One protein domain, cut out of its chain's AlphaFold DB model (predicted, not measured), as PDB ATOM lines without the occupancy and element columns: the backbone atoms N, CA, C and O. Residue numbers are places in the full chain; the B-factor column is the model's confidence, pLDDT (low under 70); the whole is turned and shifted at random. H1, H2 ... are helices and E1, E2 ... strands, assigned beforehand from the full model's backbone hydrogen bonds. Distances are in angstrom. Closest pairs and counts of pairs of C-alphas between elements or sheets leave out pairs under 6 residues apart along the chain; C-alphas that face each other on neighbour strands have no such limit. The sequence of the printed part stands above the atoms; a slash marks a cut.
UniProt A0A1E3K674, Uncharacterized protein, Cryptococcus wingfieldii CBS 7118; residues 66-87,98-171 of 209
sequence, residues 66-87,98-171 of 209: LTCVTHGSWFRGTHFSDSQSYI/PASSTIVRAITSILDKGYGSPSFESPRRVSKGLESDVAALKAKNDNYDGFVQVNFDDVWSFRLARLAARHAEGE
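This is residues 66 to 87 and 98 to 171 of the 209 residues of an uncharacterized protein of Cryptococcus wingfieldii CBS 7118 (UniProt A0A1E3K674). A small three-stranded sheet is sandwiched between helices, with H1 and H2 over one face and H3 over the other, and each of the three runs along the strands. H1 covers the edge strand E2, while H2 and H3 both lie over the inner strand E1 from opposite faces. The printed part has 96 residues, with three named strands and three named helices in the order E1, E2, H1, H2, E3, H3. The mixed sheet runs E2, E1, E3, with E1 antiparallel to E2 and parallel to E3, and the class is mixed, helices and strands. The whole is compact, with a radius of gyration of the C-alphas of 13.9 A and spans of 38 by 31 by 19 A.

E1, residues 66 to 71, begins with C-alpha 66 at (236.725, 137.299, 154.124) and is 17.2 A long. E2, residues 83 to 87, measures 12.8 A and ends with C-alpha 87 at (241.967, 139.536, 153.160). H1, residues 101 to 115, is 20.5 A long. H2, residues 123 to 140, is the longest helix at 25.4 A. E3, residues 147 to 152, measures 16.2 A. H3, residues 155 to 168, is 19.9 A long and ends with C-alpha 168 at (225.984, 146.676, 151.444).

E1 and E2 form a hairpin, antiparallel at 165 degrees, with N 68 and O 86 within hydrogen-bond range at 2.9 A. E1 and E3 are parallel at 31 degrees, with N 152 and O 67 within range at 2.8 A. H1 is on the sheet at a height of 8.0 A, and its closest C-alpha pair with E2 is Tyr 115 and Ser 85, 6.1 A. H2, on the same face, has a height of 9.1 A; it is over E1 and only just over E3, where 3 of its C-alphas fall. The closest C-alphas of H2 and E1 are those of Pro 123 and Thr 70, 5.5 A. H1 and H2 are close but not clearly touching, with the C-alphas of Tyr 115 and Leu 130 at 7.9 A; they run opposite ways at a steep tilt of 39 degrees. H3, on the opposite face at a height of 9.8 A, comes closest to E1 with the C-alphas of Val 155 and Cys 68, 6.4 A. H3 is apart from H1 and H2. In H1, H2 and H3 every O i to N i+4 pair is within hydrogen-bond range.

The two C-alphas farthest apart are those of Phe 75 and Asp 142, 40.3 A. Residues 88 to 97 are not printed, and C-alphas 87 and 98 are 19.1 A apart across this cut. The link from E1 to E2 is long, with 11 residues. Residues 74 to 78 and 170 to 171 have pLDDT under 70.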
ATOM      1  N   LEU A  66     236.665 138.052 155.369       94.44
ATOM      2  CA  LEU A  66     236.725 137.299 154.124       94.44
ATOM      3  C   LEU A  66     238.190 137.008 153.818       94.44
ATOM      4  O   LEU A  66     238.997 137.941 153.770       94.44
ATOM      5  N   THR A  67     238.530 135.746 153.583       93.94
ATOM      6  CA  THR A  67     239.903 135.352 153.256       93.94
ATOM      7  C   THR A  67     239.953 134.428 152.048       93.94
ATOM      8  O   THR A  67     239.049 133.631 151.816       93.94
ATOM      9  N   CYS A  68     241.005 134.546 151.250       92.62
ATOM     10  CA  CYS A  68     241.336 133.611 150.184       92.62
ATOM     11  C   CYS A  68     242.853 133.514 150.113       92.62
ATOM     12  O   CYS A  68     243.522 134.543 150.032       92.62
ATOM     13  N   VAL A  69     243.396 132.303 150.135       91.38
ATOM     14  CA  VAL A  69     244.834 132.074 149.980       91.38
ATOM     15  C   VAL A  69     245.034 131.222 148.743       91.38
ATOM     16  O   VAL A  69     244.435 130.160 148.600       91.38
ATOM     17  N   THR A  70     245.861 131.698 147.825       89.88
ATOM     18  CA  THR A  70     246.134 130.999 146.569       89.88
ATOM     19  C   THR A  70     247.611 131.083 146.229       89.88
ATOM     20  O   THR A  70     248.366 131.804 146.879       89.88
ATOM     21  N   HIS A  71     248.026 130.345 145.208       86.38
ATOM     22  CA  HIS A  71     249.365 130.492 144.666       86.38
ATOM     23  C   HIS A  71     249.568 131.897 144.092       86.38
ATOM     24  O   HIS A  71     248.638 132.537 143.584       86.38
ATOM     25  N   GLY A  72     250.809 132.361 144.150       78.38
ATOM     26  CA  GLY A  72     251.259 133.521 143.413       78.38
ATOM     27  C   GLY A  72     251.013 133.330 141.919       78.38
ATOM     28  O   GLY A  72     250.849 132.224 141.397       78.38
ATOM     29  N   SER A  73     250.924 134.449 141.222       73.00
ATOM     30  CA  SER A  73     250.662 134.490 139.796       73.00
ATOM     31  C   SER A  73     251.692 135.378 139.132       73.00
ATOM     32  O   SER A  73     251.786 136.569 139.449       73.00
ATOM     33  N   TRP A  74     252.387 134.817 138.143       68.25
ATOM     34  CA  TRP A  74     253.366 135.561 137.355       68.25
ATOM     35  C   TRP A  74     252.746 136.800 136.695       68.25
ATOM     36  O   TRP A  74     253.327 137.881 136.713       68.25
ATOM     37  N   PHE A  75     251.502 136.686 136.213       69.62
ATOM     38  CA  PHE A  75     250.730 137.804 135.651       69.62
ATOM     39  C   PHE A  75     250.471 138.944 136.645       69.62
ATOM     40  O   PHE A  75     250.059 140.032 136.248       69.62
ATOM     41  N   ARG A  76     250.667 138.698 137.941       63.38
ATOM     42  CA  ARG A  76     250.498 139.671 139.023       63.38
ATOM     43  C   ARG A  76     251.826 140.003 139.710       63.38
ATOM     44  O   ARG A  76     251.797 140.601 140.778       63.38
ATOM     45  N   GLY A  77     252.959 139.622 139.111       66.44
ATOM     46  CA  GLY A  77     254.301 139.924 139.612       66.44
ATOM     47  C   GLY A  77     254.741 139.087 140.816       66.44
ATOM     48  O   GLY A  77     255.628 139.515 141.542       66.44
ATOM     49  N   THR A  78     254.121 137.926 141.049       68.88
ATOM     50  CA  THR A  78     254.465 137.009 142.155       68.88
ATOM     51  C   THR A  78     254.835 135.636 141.607       68.88
ATOM     52  O   THR A  78     254.299 135.219 140.575       68.88
ATOM     53  N   HIS A  79     255.768 134.934 142.249       74.56
ATOM     54  CA  HIS A  79     256.207 133.632 141.756       74.56
ATOM     55  C   HIS A  79     255.155 132.560 142.084       74.56
ATOM     56  O   HIS A  79     254.455 132.650 143.087       74.56
ATOM     57  N   PHE A  80     255.024 131.518 141.258       70.69
ATOM     58  CA  PHE A  80     254.047 130.442 141.504       70.69
ATOM     59  C   PHE A  80     254.347 129.621 142.769       70.69
ATOM     60  O   PHE A  80     253.454 128.969 143.315       70.69
ATOM     61  N   SER A  81     255.601 129.654 143.235       73.06
ATOM     62  CA  SER A  81     256.003 129.079 144.526       73.06
ATOM     63  C   SER A  81     255.481 129.867 145.717       73.06
ATOM     64  O   SER A  81     255.442 129.325 146.818       73.06
ATOM     65  N   ASP A  82     255.121 131.129 145.504       81.62
ATOM     66  CA  ASP A  82     254.698 132.006 146.577       81.62
ATOM     67  C   ASP A  82     253.221 131.751 146.874       81.62
ATOM     68  O   ASP A  82     252.449 131.280 146.035       81.62
ATOM     69  N   SER A  83     252.812 132.096 148.081       85.69
ATOM     70  CA  SER A  83     251.422 132.203 148.486       85.69
ATOM     71  C   SER A  83     251.011 133.656 148.524       85.69
ATOM     72  O   SER A  83     251.688 134.489 149.127       85.69
ATOM     73  N   GLN A  84     249.852 133.940 147.943       89.88
ATOM     74  CA  GLN A  84     249.200 135.232 148.021       89.88
ATOM     75  C   GLN A  84     247.930 135.114 148.862       89.88
ATOM     76  O   GLN A  84     247.007 134.372 148.514       89.88
ATOM     77  N   SER A  85     247.864 135.913 149.921       91.31
ATOM     78  CA  SER A  85     246.670 136.064 150.746       91.31
ATOM     79  C   SER A  85     245.855 137.268 150.284       91.31
ATOM     80  O   SER A  85     246.383 138.346 150.009       91.31
ATOM     81  N   TYR A  86     244.543 137.091 150.206       91.81
ATOM     82  CA  TYR A  86     243.569 138.151 150.003       91.81
ATOM     83  C   TYR A  86     242.689 138.201 151.235       91.81
ATOM     84  O   TYR A  86     241.989 137.239 151.542       91.81
ATOM     85  N   ILE A  87     242.720 139.331 151.929       94.56
ATOM     86  CA  ILE A  87     241.967 139.536 153.160       94.56
ATOM     87  C   ILE A  87     241.103 140.773 152.969       94.56
ATOM     88  O   ILE A  87     241.547 141.797 152.443       94.56
ATOM     89  N   PRO A  98     226.545 146.401 164.736       84.69
ATOM     90  CA  PRO A  98     227.618 146.319 163.749       84.69
ATOM     91  C   PRO A  98     228.967 146.699 164.361       84.69
ATOM     92  O   PRO A  98     229.055 147.632 165.164       84.69
ATOM     93  N   ALA A  99     230.037 146.036 163.924       87.56
ATOM     94  CA  ALA A  99     231.383 146.380 164.361       87.56
ATOM     95  C   ALA A  99     231.737 147.840 164.020       87.56
ATOM     96  O   ALA A  99     231.377 148.366 162.957       87.56
ATOM     97  N   SER A 100     232.485 148.497 164.912       88.75
ATOM     98  CA  SER A 100     232.957 149.862 164.673       88.75
ATOM     99  C   SER A 100     234.000 149.899 163.551       88.75
ATOM    100  O   SER A 100     234.787 148.967 163.362       88.75
ATOM    101  N   SER A 101     234.054 151.009 162.811       89.31
ATOM    102  CA  SER A 101     235.059 151.211 161.756       89.31
ATOM    103  C   SER A 101     236.490 151.181 162.299       89.31
ATOM    104  O   SER A 101     237.403 150.727 161.610       89.31
ATOM    105  N   THR A 102     236.693 151.620 163.543       90.56
ATOM    106  CA  THR A 102     237.986 151.555 164.233       90.56
ATOM    107  C   THR A 102     238.444 150.113 164.424       90.56
ATOM    108  O   THR A 102     239.604 149.817 164.151       90.56
ATOM    109  N   ILE A 103     237.538 149.213 164.824       90.06
ATOM    110  CA  ILE A 103     237.841 147.785 164.987       90.06
ATOM    111  C   ILE A 103     238.151 147.147 163.631       90.06
ATOM    112  O   ILE A 103     239.184 146.495 163.492       90.06
ATOM    113  N   VAL A 104     237.323 147.399 162.610       90.88
ATOM    114  CA  VAL A 104     237.562 146.907 161.239       90.88
ATOM    115  C   VAL A 104     238.949 147.330 160.747       90.88
ATOM    116  O   VAL A 104     239.717 146.500 160.256       90.88
ATOM    117  N   ARG A 105     239.317 148.604 160.939       91.50
ATOM    118  CA  ARG A 105     240.634 149.129 160.560       91.50
ATOM    119  C   ARG A 105     241.770 148.499 161.369       91.50
ATOM    120  O   ARG A 105     242.819 148.214 160.799       91.50
ATOM    121  N   ALA A 106     241.572 148.276 162.667       91.00
ATOM    122  CA  ALA A 106     242.573 147.656 163.530       91.00
ATOM    123  C   ALA A 106     242.873 146.212 163.101       91.00
ATOM    124  O   ALA A 106     244.034 145.887 162.864       91.00
ATOM    125  N   ILE A 107     241.838 145.384 162.910       91.44
ATOM    126  CA  ILE A 107     241.998 144.003 162.421       91.44
ATOM    127  C   ILE A 107     242.659 144.014 161.040       91.44
ATOM    128  O   ILE A 107     243.582 143.240 160.798       91.44
ATOM    129  N   THR A 108     242.242 144.932 160.158       92.56
ATOM    130  CA  THR A 108     242.832 145.060 158.816       92.56
ATOM    131  C   THR A 108     244.320 145.336 158.908       92.56
ATOM    132  O   THR A 108     245.097 144.633 158.281       92.56
ATOM    133  N   SER A 109     244.735 146.295 159.736       92.12
ATOM    134  CA  SER A 109     246.152 146.616 159.899       92.12
ATOM    135  C   SER A 109     246.965 145.461 160.491       92.12
ATOM    136  O   SER A 109     248.110 145.271 160.092       92.12
ATOM    137  N   ILE A 110     246.401 144.695 161.430       92.50
ATOM    138  CA  ILE A 110     247.091 143.546 162.031       92.50
ATOM    139  C   ILE A 110     247.305 142.448 160.986       92.50
ATOM    140  O   ILE A 110     248.430 141.984 160.809       92.50
ATOM    141  N   LEU A 111     246.244 142.056 160.275       91.31
ATOM    142  CA  LEU A 111     246.329 140.981 159.288       91.31
ATOM    143  C   LEU A 111     247.135 141.394 158.051       91.31
ATOM    144  O   LEU A 111     247.875 140.575 157.520       91.31
ATOM    145  N   ASP A 112     247.066 142.657 157.629       90.19
ATOM    146  CA  ASP A 112     247.868 143.173 156.513       90.19
ATOM    147  C   ASP A 112     249.372 143.171 156.837       90.19
ATOM    148  O   ASP A 112     250.189 142.835 155.986       90.19
ATOM    149  N   LYS A 113     249.761 143.421 158.097       89.94
ATOM    150  CA  LYS A 113     251.166 143.288 158.527       89.94
ATOM    151  C   LYS A 113     251.681 141.848 158.460       89.94
ATOM    152  O   LYS A 113     252.853 141.656 158.155       89.94
ATOM    153  N   GLY A 114     250.840 140.861 158.774       87.56
ATOM    154  CA  GLY A 114     251.231 139.446 158.764       87.56
ATOM    155  C   GLY A 114     251.134 138.783 157.387       87.56
ATOM    156  O   GLY A 114     251.932 137.909 157.068       87.56
ATOM    157  N   TYR A 115     250.169 139.205 156.567       90.06
ATOM    158  CA  TYR A 115     249.744 138.485 155.362       90.06
ATOM    159  C   TYR A 115     249.611 139.371 154.112       90.06
ATOM    160  O   TYR A 115     249.196 138.877 153.063       90.06
ATOM    161  N   GLY A 116     249.924 140.666 154.197       83.00
ATOM    162  CA  GLY A 116     249.839 141.601 153.066       83.00
ATOM    163  C   GLY A 116     250.919 141.379 152.003       83.00
ATOM    164  O   GLY A 116     250.729 141.735 150.838       83.00
ATOM    165  N   SER A 117     252.023 140.730 152.381       84.56
ATOM    166  CA  SER A 117     253.111 140.356 151.477       84.56
ATOM    167  C   SER A 117     252.997 138.897 151.020       84.56
ATOM    168  O   SER A 117     252.513 138.055 151.782       84.56
ATOM    169  N   PRO A 118     253.473 138.566 149.805       83.44
ATOM    170  CA  PRO A 118     253.623 137.180 149.383       83.44
ATOM    171  C   PRO A 118     254.531 136.403 150.347       83.44
ATOM    172  O   PRO A 118     255.510 136.948 150.857       83.44
ATOM    173  N   SER A 119     254.217 135.130 150.576       82.12
ATOM    174  CA  SER A 119     254.990 134.238 151.449       82.12
ATOM    175  C   SER A 119     255.580 133.074 150.656       82.12
ATOM    176  O   SER A 119     254.890 132.503 149.820       82.12
ATOM    177  N   PHE A 120     256.812 132.657 150.955       83.62
ATOM    178  CA  PHE A 120     257.467 131.481 150.354       83.62
ATOM    179  C   PHE A 120     256.993 130.149 150.963       83.62
ATOM    180  O   PHE A 120     257.753 129.191 151.104       83.62
ATOM    181  N   GLU A 121     255.730 130.083 151.362       82.94
ATOM    182  CA  GLU A 121     255.104 128.889 151.912       82.94
ATOM    183  C   GLU A 121     254.002 128.375 150.992       82.94
ATOM    184  O   GLU A 121     253.499 129.088 150.130       82.94
ATOM    185  N   SER A 122     253.578 127.125 151.192       85.81
ATOM    186  CA  SER A 122     252.415 126.580 150.486       85.81
ATOM    187  C   SER A 122     251.117 127.293 150.912       85.81
ATOM    188  O   SER A 122     250.942 127.503 152.121       85.81
ATOM    189  N   PRO A 123     250.144 127.517 150.006       87.12
ATOM    190  CA  PRO A 123     248.879 128.184 150.344       87.12
ATOM    191  C   PRO A 123     248.126 127.520 151.494       87.12
ATOM    192  O   PRO A 123     247.534 128.187 152.335       87.12
ATOM    193  N   ARG A 124     248.212 126.189 151.590       86.69
ATOM    194  CA  ARG A 124     247.598 125.414 152.673       86.69
ATOM    195  C   ARG A 124     248.184 125.745 154.049       86.69
ATOM    196  O   ARG A 124     247.435 125.806 155.021       86.69
ATOM    197  N   ARG A 125     249.506 125.935 154.145       86.62
ATOM    198  CA  ARG A 125     250.167 126.324 155.404       86.62
ATOM    199  C   ARG A 125     249.800 127.748 155.792       86.62
ATOM    200  O   ARG A 125     249.371 127.953 156.921       86.62
ATOM    201  N   VAL A 126     249.854 128.673 154.836       88.25
ATOM    202  CA  VAL A 126     249.474 130.076 155.054       88.25
ATOM    203  C   VAL A 126     248.005 130.195 155.467       88.25
ATOM    204  O   VAL A 126     247.706 130.891 156.429       88.25
ATOM    205  N   SER A 127     247.090 129.462 154.823       89.50
ATOM    206  CA  SER A 127     245.670 129.435 155.204       89.50
ATOM    207  C   SER A 127     245.465 128.927 156.632       89.50
ATOM    208  O   SER A 127     244.719 129.530 157.395       89.50
ATOM    209  N   LYS A 128     246.154 127.844 157.019       89.44
ATOM    210  CA  LYS A 128     246.065 127.295 158.379       89.44
ATOM    211  C   LYS A 128     246.652 128.254 159.423       89.44
ATOM    212  O   LYS A 128     246.088 128.389 160.505       89.44
ATOM    213  N   GLY A 129     247.767 128.913 159.102       90.81
ATOM    214  CA  GLY A 129     248.351 129.965 159.936       90.81
ATOM    215  C   GLY A 129     247.375 131.123 160.128       90.81
ATOM    216  O   GLY A 129     247.090 131.501 161.259       90.81
ATOM    217  N   LEU A 130     246.760 131.589 159.039       91.31
ATOM    218  CA  LEU A 130     245.789 132.679 159.063       91.31
ATOM    219  C   LEU A 130     244.554 132.343 159.908       91.31
ATOM    220  O   LEU A 130     244.112 133.173 160.695       91.31
ATOM    221  N   GLU A 131     244.003 131.134 159.779       91.31
ATOM    222  CA  GLU A 131     242.910 130.654 160.639       91.31
ATOM    223  C   GLU A 131     243.309 130.644 162.122       91.31
ATOM    224  O   GLU A 131     242.545 131.103 162.973       91.31
ATOM    225  N   SER A 132     244.518 130.165 162.430       91.00
ATOM    226  CA  SER A 132     245.047 130.136 163.797       91.00
ATOM    227  C   SER A 132     245.235 131.542 164.369       91.00
ATOM    228  O   SER A 132     244.853 131.797 165.510       91.00
ATOM    229  N   ASP A 133     245.777 132.470 163.584       91.44
ATOM    230  CA  ASP A 133     246.004 133.852 164.008       91.44
ATOM    231  C   ASP A 133     244.688 134.603 164.203       91.44
ATOM    232  O   ASP A 133     244.533 135.344 165.173       91.44
ATOM    233  N   VAL A 134     243.699 134.383 163.331       89.94
ATOM    234  CA  VAL A 134     242.352 134.939 163.509       89.94
ATOM    235  C   VAL A 134     241.701 134.381 164.777       89.94
ATOM    236  O   VAL A 134     241.107 135.150 165.536       89.94
ATOM    237  N   ALA A 135     241.830 133.081 165.050       88.94
ATOM    238  CA  ALA A 135     241.331 132.487 166.290       88.94
ATOM    239  C   ALA A 135     242.036 133.069 167.531       88.94
ATOM    240  O   ALA A 135     241.372 133.433 168.502       88.94
ATOM    241  N   ALA A 136     243.360 133.235 167.479       88.12
ATOM    242  CA  ALA A 136     244.140 133.840 168.556       88.12
ATOM    243  C   ALA A 136     243.774 135.316 168.783       88.12
ATOM    244  O   ALA A 136     243.687 135.763 169.928       88.12
ATOM    245  N   LEU A 137     243.507 136.073 167.713       87.81
ATOM    246  CA  LEU A 137     243.028 137.452 167.812       87.81
ATOM    247  C   LEU A 137     241.697 137.521 168.558       87.81
ATOM    248  O   LEU A 137     241.565 138.342 169.465       87.81
ATOM    249  N   LYS A 138     240.746 136.642 168.226       85.94
ATOM    250  CA  LYS A 138     239.453 136.565 168.922       85.94
ATOM    251  C   LYS A 138     239.608 136.211 170.396       85.94
ATOM    252  O   LYS A 138     239.002 136.864 171.232       85.94
ATOM    253  N   ALA A 139     240.472 135.250 170.718       85.44
ATOM    254  CA  ALA A 139     240.729 134.853 172.101       85.44
ATOM    255  C   ALA A 139     241.395 135.958 172.943       85.44
ATOM    256  O   ALA A 139     241.273 135.963 174.164       85.44
ATOM    257  N   LYS A 140     242.126 136.886 172.311       83.12
ATOM    258  CA  LYS A 140     242.865 137.952 173.002       83.12
ATOM    259  C   LYS A 140     242.038 139.219 173.239       83.12
ATOM    260  O   LYS A 140     242.429 140.044 174.063       83.12
ATOM    261  N   ASN A 141     240.961 139.430 172.484       79.38
ATOM    262  CA  ASN A 141     240.173 140.656 172.556       79.38
ATOM    263  C   ASN A 141     238.698 140.378 172.257       79.38
ATOM    264  O   ASN A 141     238.330 140.141 171.106       79.38
ATOM    265  N   ASP A 142     237.855 140.527 173.278       79.31
ATOM    266  CA  ASP A 142     236.404 140.306 173.208       79.31
ATOM    267  C   ASP A 142     235.719 141.154 172.125       79.31
ATOM    268  O   ASP A 142     234.704 140.760 171.554       79.31
ATOM    269  N   ASN A 143     236.308 142.299 171.757       77.25
ATOM    270  CA  ASN A 143     235.804 143.137 170.667       77.25
ATOM    271  C   ASN A 143     235.884 142.459 169.286       77.25
ATOM    272  O   ASN A 143     235.327 142.977 168.315       77.25
ATOM    273  N   TYR A 144     236.621 141.353 169.163       81.44
ATOM    274  CA  TYR A 144     236.787 140.600 167.919       81.44
ATOM    275  C   TYR A 144     235.933 139.325 167.884       81.44
ATOM    276  O   TYR A 144     235.762 138.758 166.804       81.44
ATOM    277  N   ASP A 145     235.355 138.902 169.014       79.38
ATOM    278  CA  ASP A 145     234.530 137.688 169.122       79.38
ATOM    279  C   ASP A 145     233.317 137.726 168.173       79.38
ATOM    280  O   ASP A 145     232.972 136.744 167.520       79.38
ATOM    281  N   GLY A 146     232.744 138.919 167.975       84.88
ATOM    282  CA  GLY A 146     231.624 139.145 167.060       84.88
ATOM    283  C   GLY A 146     231.943 138.993 165.565       84.88
ATOM    284  O   GLY A 146     231.030 139.114 164.743       84.88
ATOM    285  N   PHE A 147     233.201 138.760 165.175       88.88
ATOM    286  CA  PHE A 147     233.578 138.560 163.774       88.88
ATOM    287  C   PHE A 147     233.488 137.093 163.362       88.88
ATOM    288  O   PHE A 147     233.957 136.198 164.060       88.88
ATOM    289  N   VAL A 148     232.993 136.838 162.152       90.44
ATOM    290  CA  VAL A 148     232.999 135.501 161.541       90.44
ATOM    291  C   VAL A 148     233.984 135.464 160.380       90.44
ATOM    292  O   VAL A 148     233.969 136.337 159.514       90.44
ATOM    293  N   GLN A 149     234.850 134.451 160.363       91.81
ATOM    294  CA  GLN A 149     235.773 134.231 159.255       91.81
ATOM    295  C   GLN A 149     235.091 133.387 158.176       91.81
ATOM    296  O   GLN A 149     234.430 132.397 158.488       91.81
ATOM    297  N   VAL A 150     235.252 133.788 156.917       90.31
ATOM    298  CA  VAL A 150     234.756 133.065 155.743       90.31
ATOM    299  C   VAL A 150     235.927 132.842 154.795       90.31
ATOM    300  O   VAL A 150     236.529 133.803 154.312       90.31
ATOM    301  N   ASN A 151     236.232 131.574 154.529       91.38
ATOM    302  CA  ASN A 151     237.351 131.171 153.686       91.38
ATOM    303  C   ASN A 151     236.841 130.815 152.288       91.38
ATOM    304  O   ASN A 151     235.840 130.113 152.141       91.38
ATOM    305  N   PHE A 152     237.522 131.327 151.268       89.06
ATOM    306  CA  PHE A 152     237.215 131.090 149.864       89.06
ATOM    307  C   PHE A 152     238.363 130.336 149.202       89.06
ATOM    308  O   PHE A 152     239.519 130.759 149.282       89.06
ATOM    309  N   ASP A 153     238.017 129.277 148.476       86.69
ATOM    310  CA  ASP A 153     238.982 128.457 147.737       86.69
ATOM    311  C   ASP A 153     239.482 129.144 146.456       86.69
ATOM    312  O   ASP A 153     240.534 128.797 145.922       86.69
ATOM    313  N   ASP A 154     238.736 130.135 145.953       86.00
ATOM    314  CA  ASP A 154     239.054 130.826 144.711       86.00
ATOM    315  C   ASP A 154     238.907 132.355 144.805       86.00
ATOM    316  O   ASP A 154     238.046 132.920 145.490       86.00
ATOM    317  N   VAL A 155     239.769 133.042 144.052       86.75
ATOM    318  CA  VAL A 155     239.871 134.506 144.054       86.75
ATOM    319  C   VAL A 155     238.626 135.170 143.462       86.75
ATOM    320  O   VAL A 155     238.308 136.305 143.825       86.75
ATOM    321  N   TRP A 156     237.918 134.510 142.544       88.50
ATOM    322  CA  TRP A 156     236.730 135.081 141.912       88.50
ATOM    323  C   TRP A 156     235.567 135.162 142.896       88.50
ATOM    324  O   TRP A 156     234.988 136.241 143.054       88.50
ATOM    325  N   SER A 157     235.284 134.080 143.616       87.25
ATOM    326  CA  SER A 157     234.282 134.044 144.683       87.25
ATOM    327  C   SER A 157     234.602 135.059 145.776       87.25
ATOM    328  O   SER A 157     233.724 135.831 146.172       87.25
ATOM    329  N   PHE A 158     235.873 135.154 146.184       89.56
ATOM    330  CA  PHE A 158     236.322 136.183 147.120       89.56
ATOM    331  C   PHE A 158     236.028 137.603 146.611       89.56
ATOM    332  O   PHE A 158     235.487 138.436 147.341       89.56
ATOM    333  N   ARG A 159     236.357 137.903 145.346       90.31
ATOM    334  CA  ARG A 159     236.116 139.232 144.757       90.31
ATOM    335  C   ARG A 159     234.631 139.568 144.702       90.31
ATOM    336  O   ARG A 159     234.269 140.700 145.013       90.31
ATOM    337  N   LEU A 160     233.786 138.609 144.330       89.06
ATOM    338  CA  LEU A 160     232.336 138.801 144.301       89.06
ATOM    339  C   LEU A 160     231.784 139.073 145.704       89.06
ATOM    340  O   LEU A 160     231.027 140.029 145.882       89.06
ATOM    341  N   ALA A 161     232.216 138.306 146.705       85.44
ATOM    342  CA  ALA A 161     231.821 138.519 148.095       85.44
ATOM    343  C   ALA A 161     232.280 139.891 148.617       85.44
ATOM    344  O   ALA A 161     231.494 140.626 149.216       85.44
ATOM    345  N   ARG A 162     233.520 140.292 148.308       90.81
ATOM    346  CA  ARG A 162     234.045 141.625 148.631       90.81
ATOM    347  C   ARG A 162     233.224 142.741 147.982       90.81
ATOM    348  O   ARG A 162     232.926 143.735 148.639       90.81
ATOM    349  N   LEU A 163     232.862 142.609 146.706       86.19
ATOM    350  CA  LEU A 163     232.033 143.600 146.012       86.19
ATOM    351  C   LEU A 163     230.640 143.708 146.642       86.19
ATOM    352  O   LEU A 163     230.155 144.820 146.854       86.19
ATOM    353  N   ALA A 164     230.025 142.574 146.986       84.50
ATOM    354  CA  ALA A 164     228.732 142.544 147.660       84.50
ATOM    355  C   ALA A 164     228.787 143.231 149.035       84.50
ATOM    356  O   ALA A 164     227.923 144.050 149.345       84.50
ATOM    357  N   ALA A 165     229.833 142.965 149.821       85.75
ATOM    358  CA  ALA A 165     230.042 143.601 151.117       85.75
ATOM    359  C   ALA A 165     230.198 145.129 150.997       85.75
ATOM    360  O   ALA A 165     229.497 145.872 151.679       85.75
ATOM    361  N   ARG A 166     231.015 145.612 150.052       83.62
ATOM    362  CA  ARG A 166     231.163 147.056 149.780       83.62
ATOM    363  C   ARG A 166     229.859 147.728 149.362       83.62
ATOM    364  O   ARG A 166     229.585 148.868 149.739       83.62
ATOM    365  N   HIS A 167     229.054 147.037 148.557       80.00
ATOM    366  CA  HIS A 167     227.751 147.544 148.141       80.00
ATOM    367  C   HIS A 167     226.792 147.655 149.333       80.00
ATOM    368  O   HIS A 167     226.122 148.677 149.480       80.00
ATOM    369  N   ALA A 168     226.765 146.645 150.208       77.31
ATOM    370  CA  ALA A 168     225.984 146.676 151.444       77.31
ATOM    371  C   ALA A 168     226.427 147.813 152.381       77.31
ATOM    372  O   ALA A 168     225.585 148.445 153.016       77.31
ATOM    373  N   GLU A 169     227.722 148.139 152.403       73.19
ATOM    374  CA  GLU A 169     228.283 149.266 153.161       73.19
ATOM    375  C   GLU A 169     227.946 150.654 152.606       73.19
ATOM    376  O   GLU A 169     228.219 151.669 153.250       73.19
ATOM    377  N   GLY A 170     227.309 150.726 151.436       64.69
ATOM    378  CA  GLY A 170     226.980 151.992 150.792       64.69
ATOM    379  C   GLY A 170     228.200 152.718 150.217       64.69
ATOM    380  O   GLY A 170     228.058 153.860 149.773       64.69
ATOM    381  N   GLU A 171     229.374 152.073 150.154       59.09
ATOM    382  CA  GLU A 171     230.598 152.662 149.587       59.09
ATOM    383  C   GLU A 171     230.411 153.050 148.110       59.09
ATOM    384  O   GLU A 171     230.961 154.049 147.644       59.09
TER     385      GLU A 171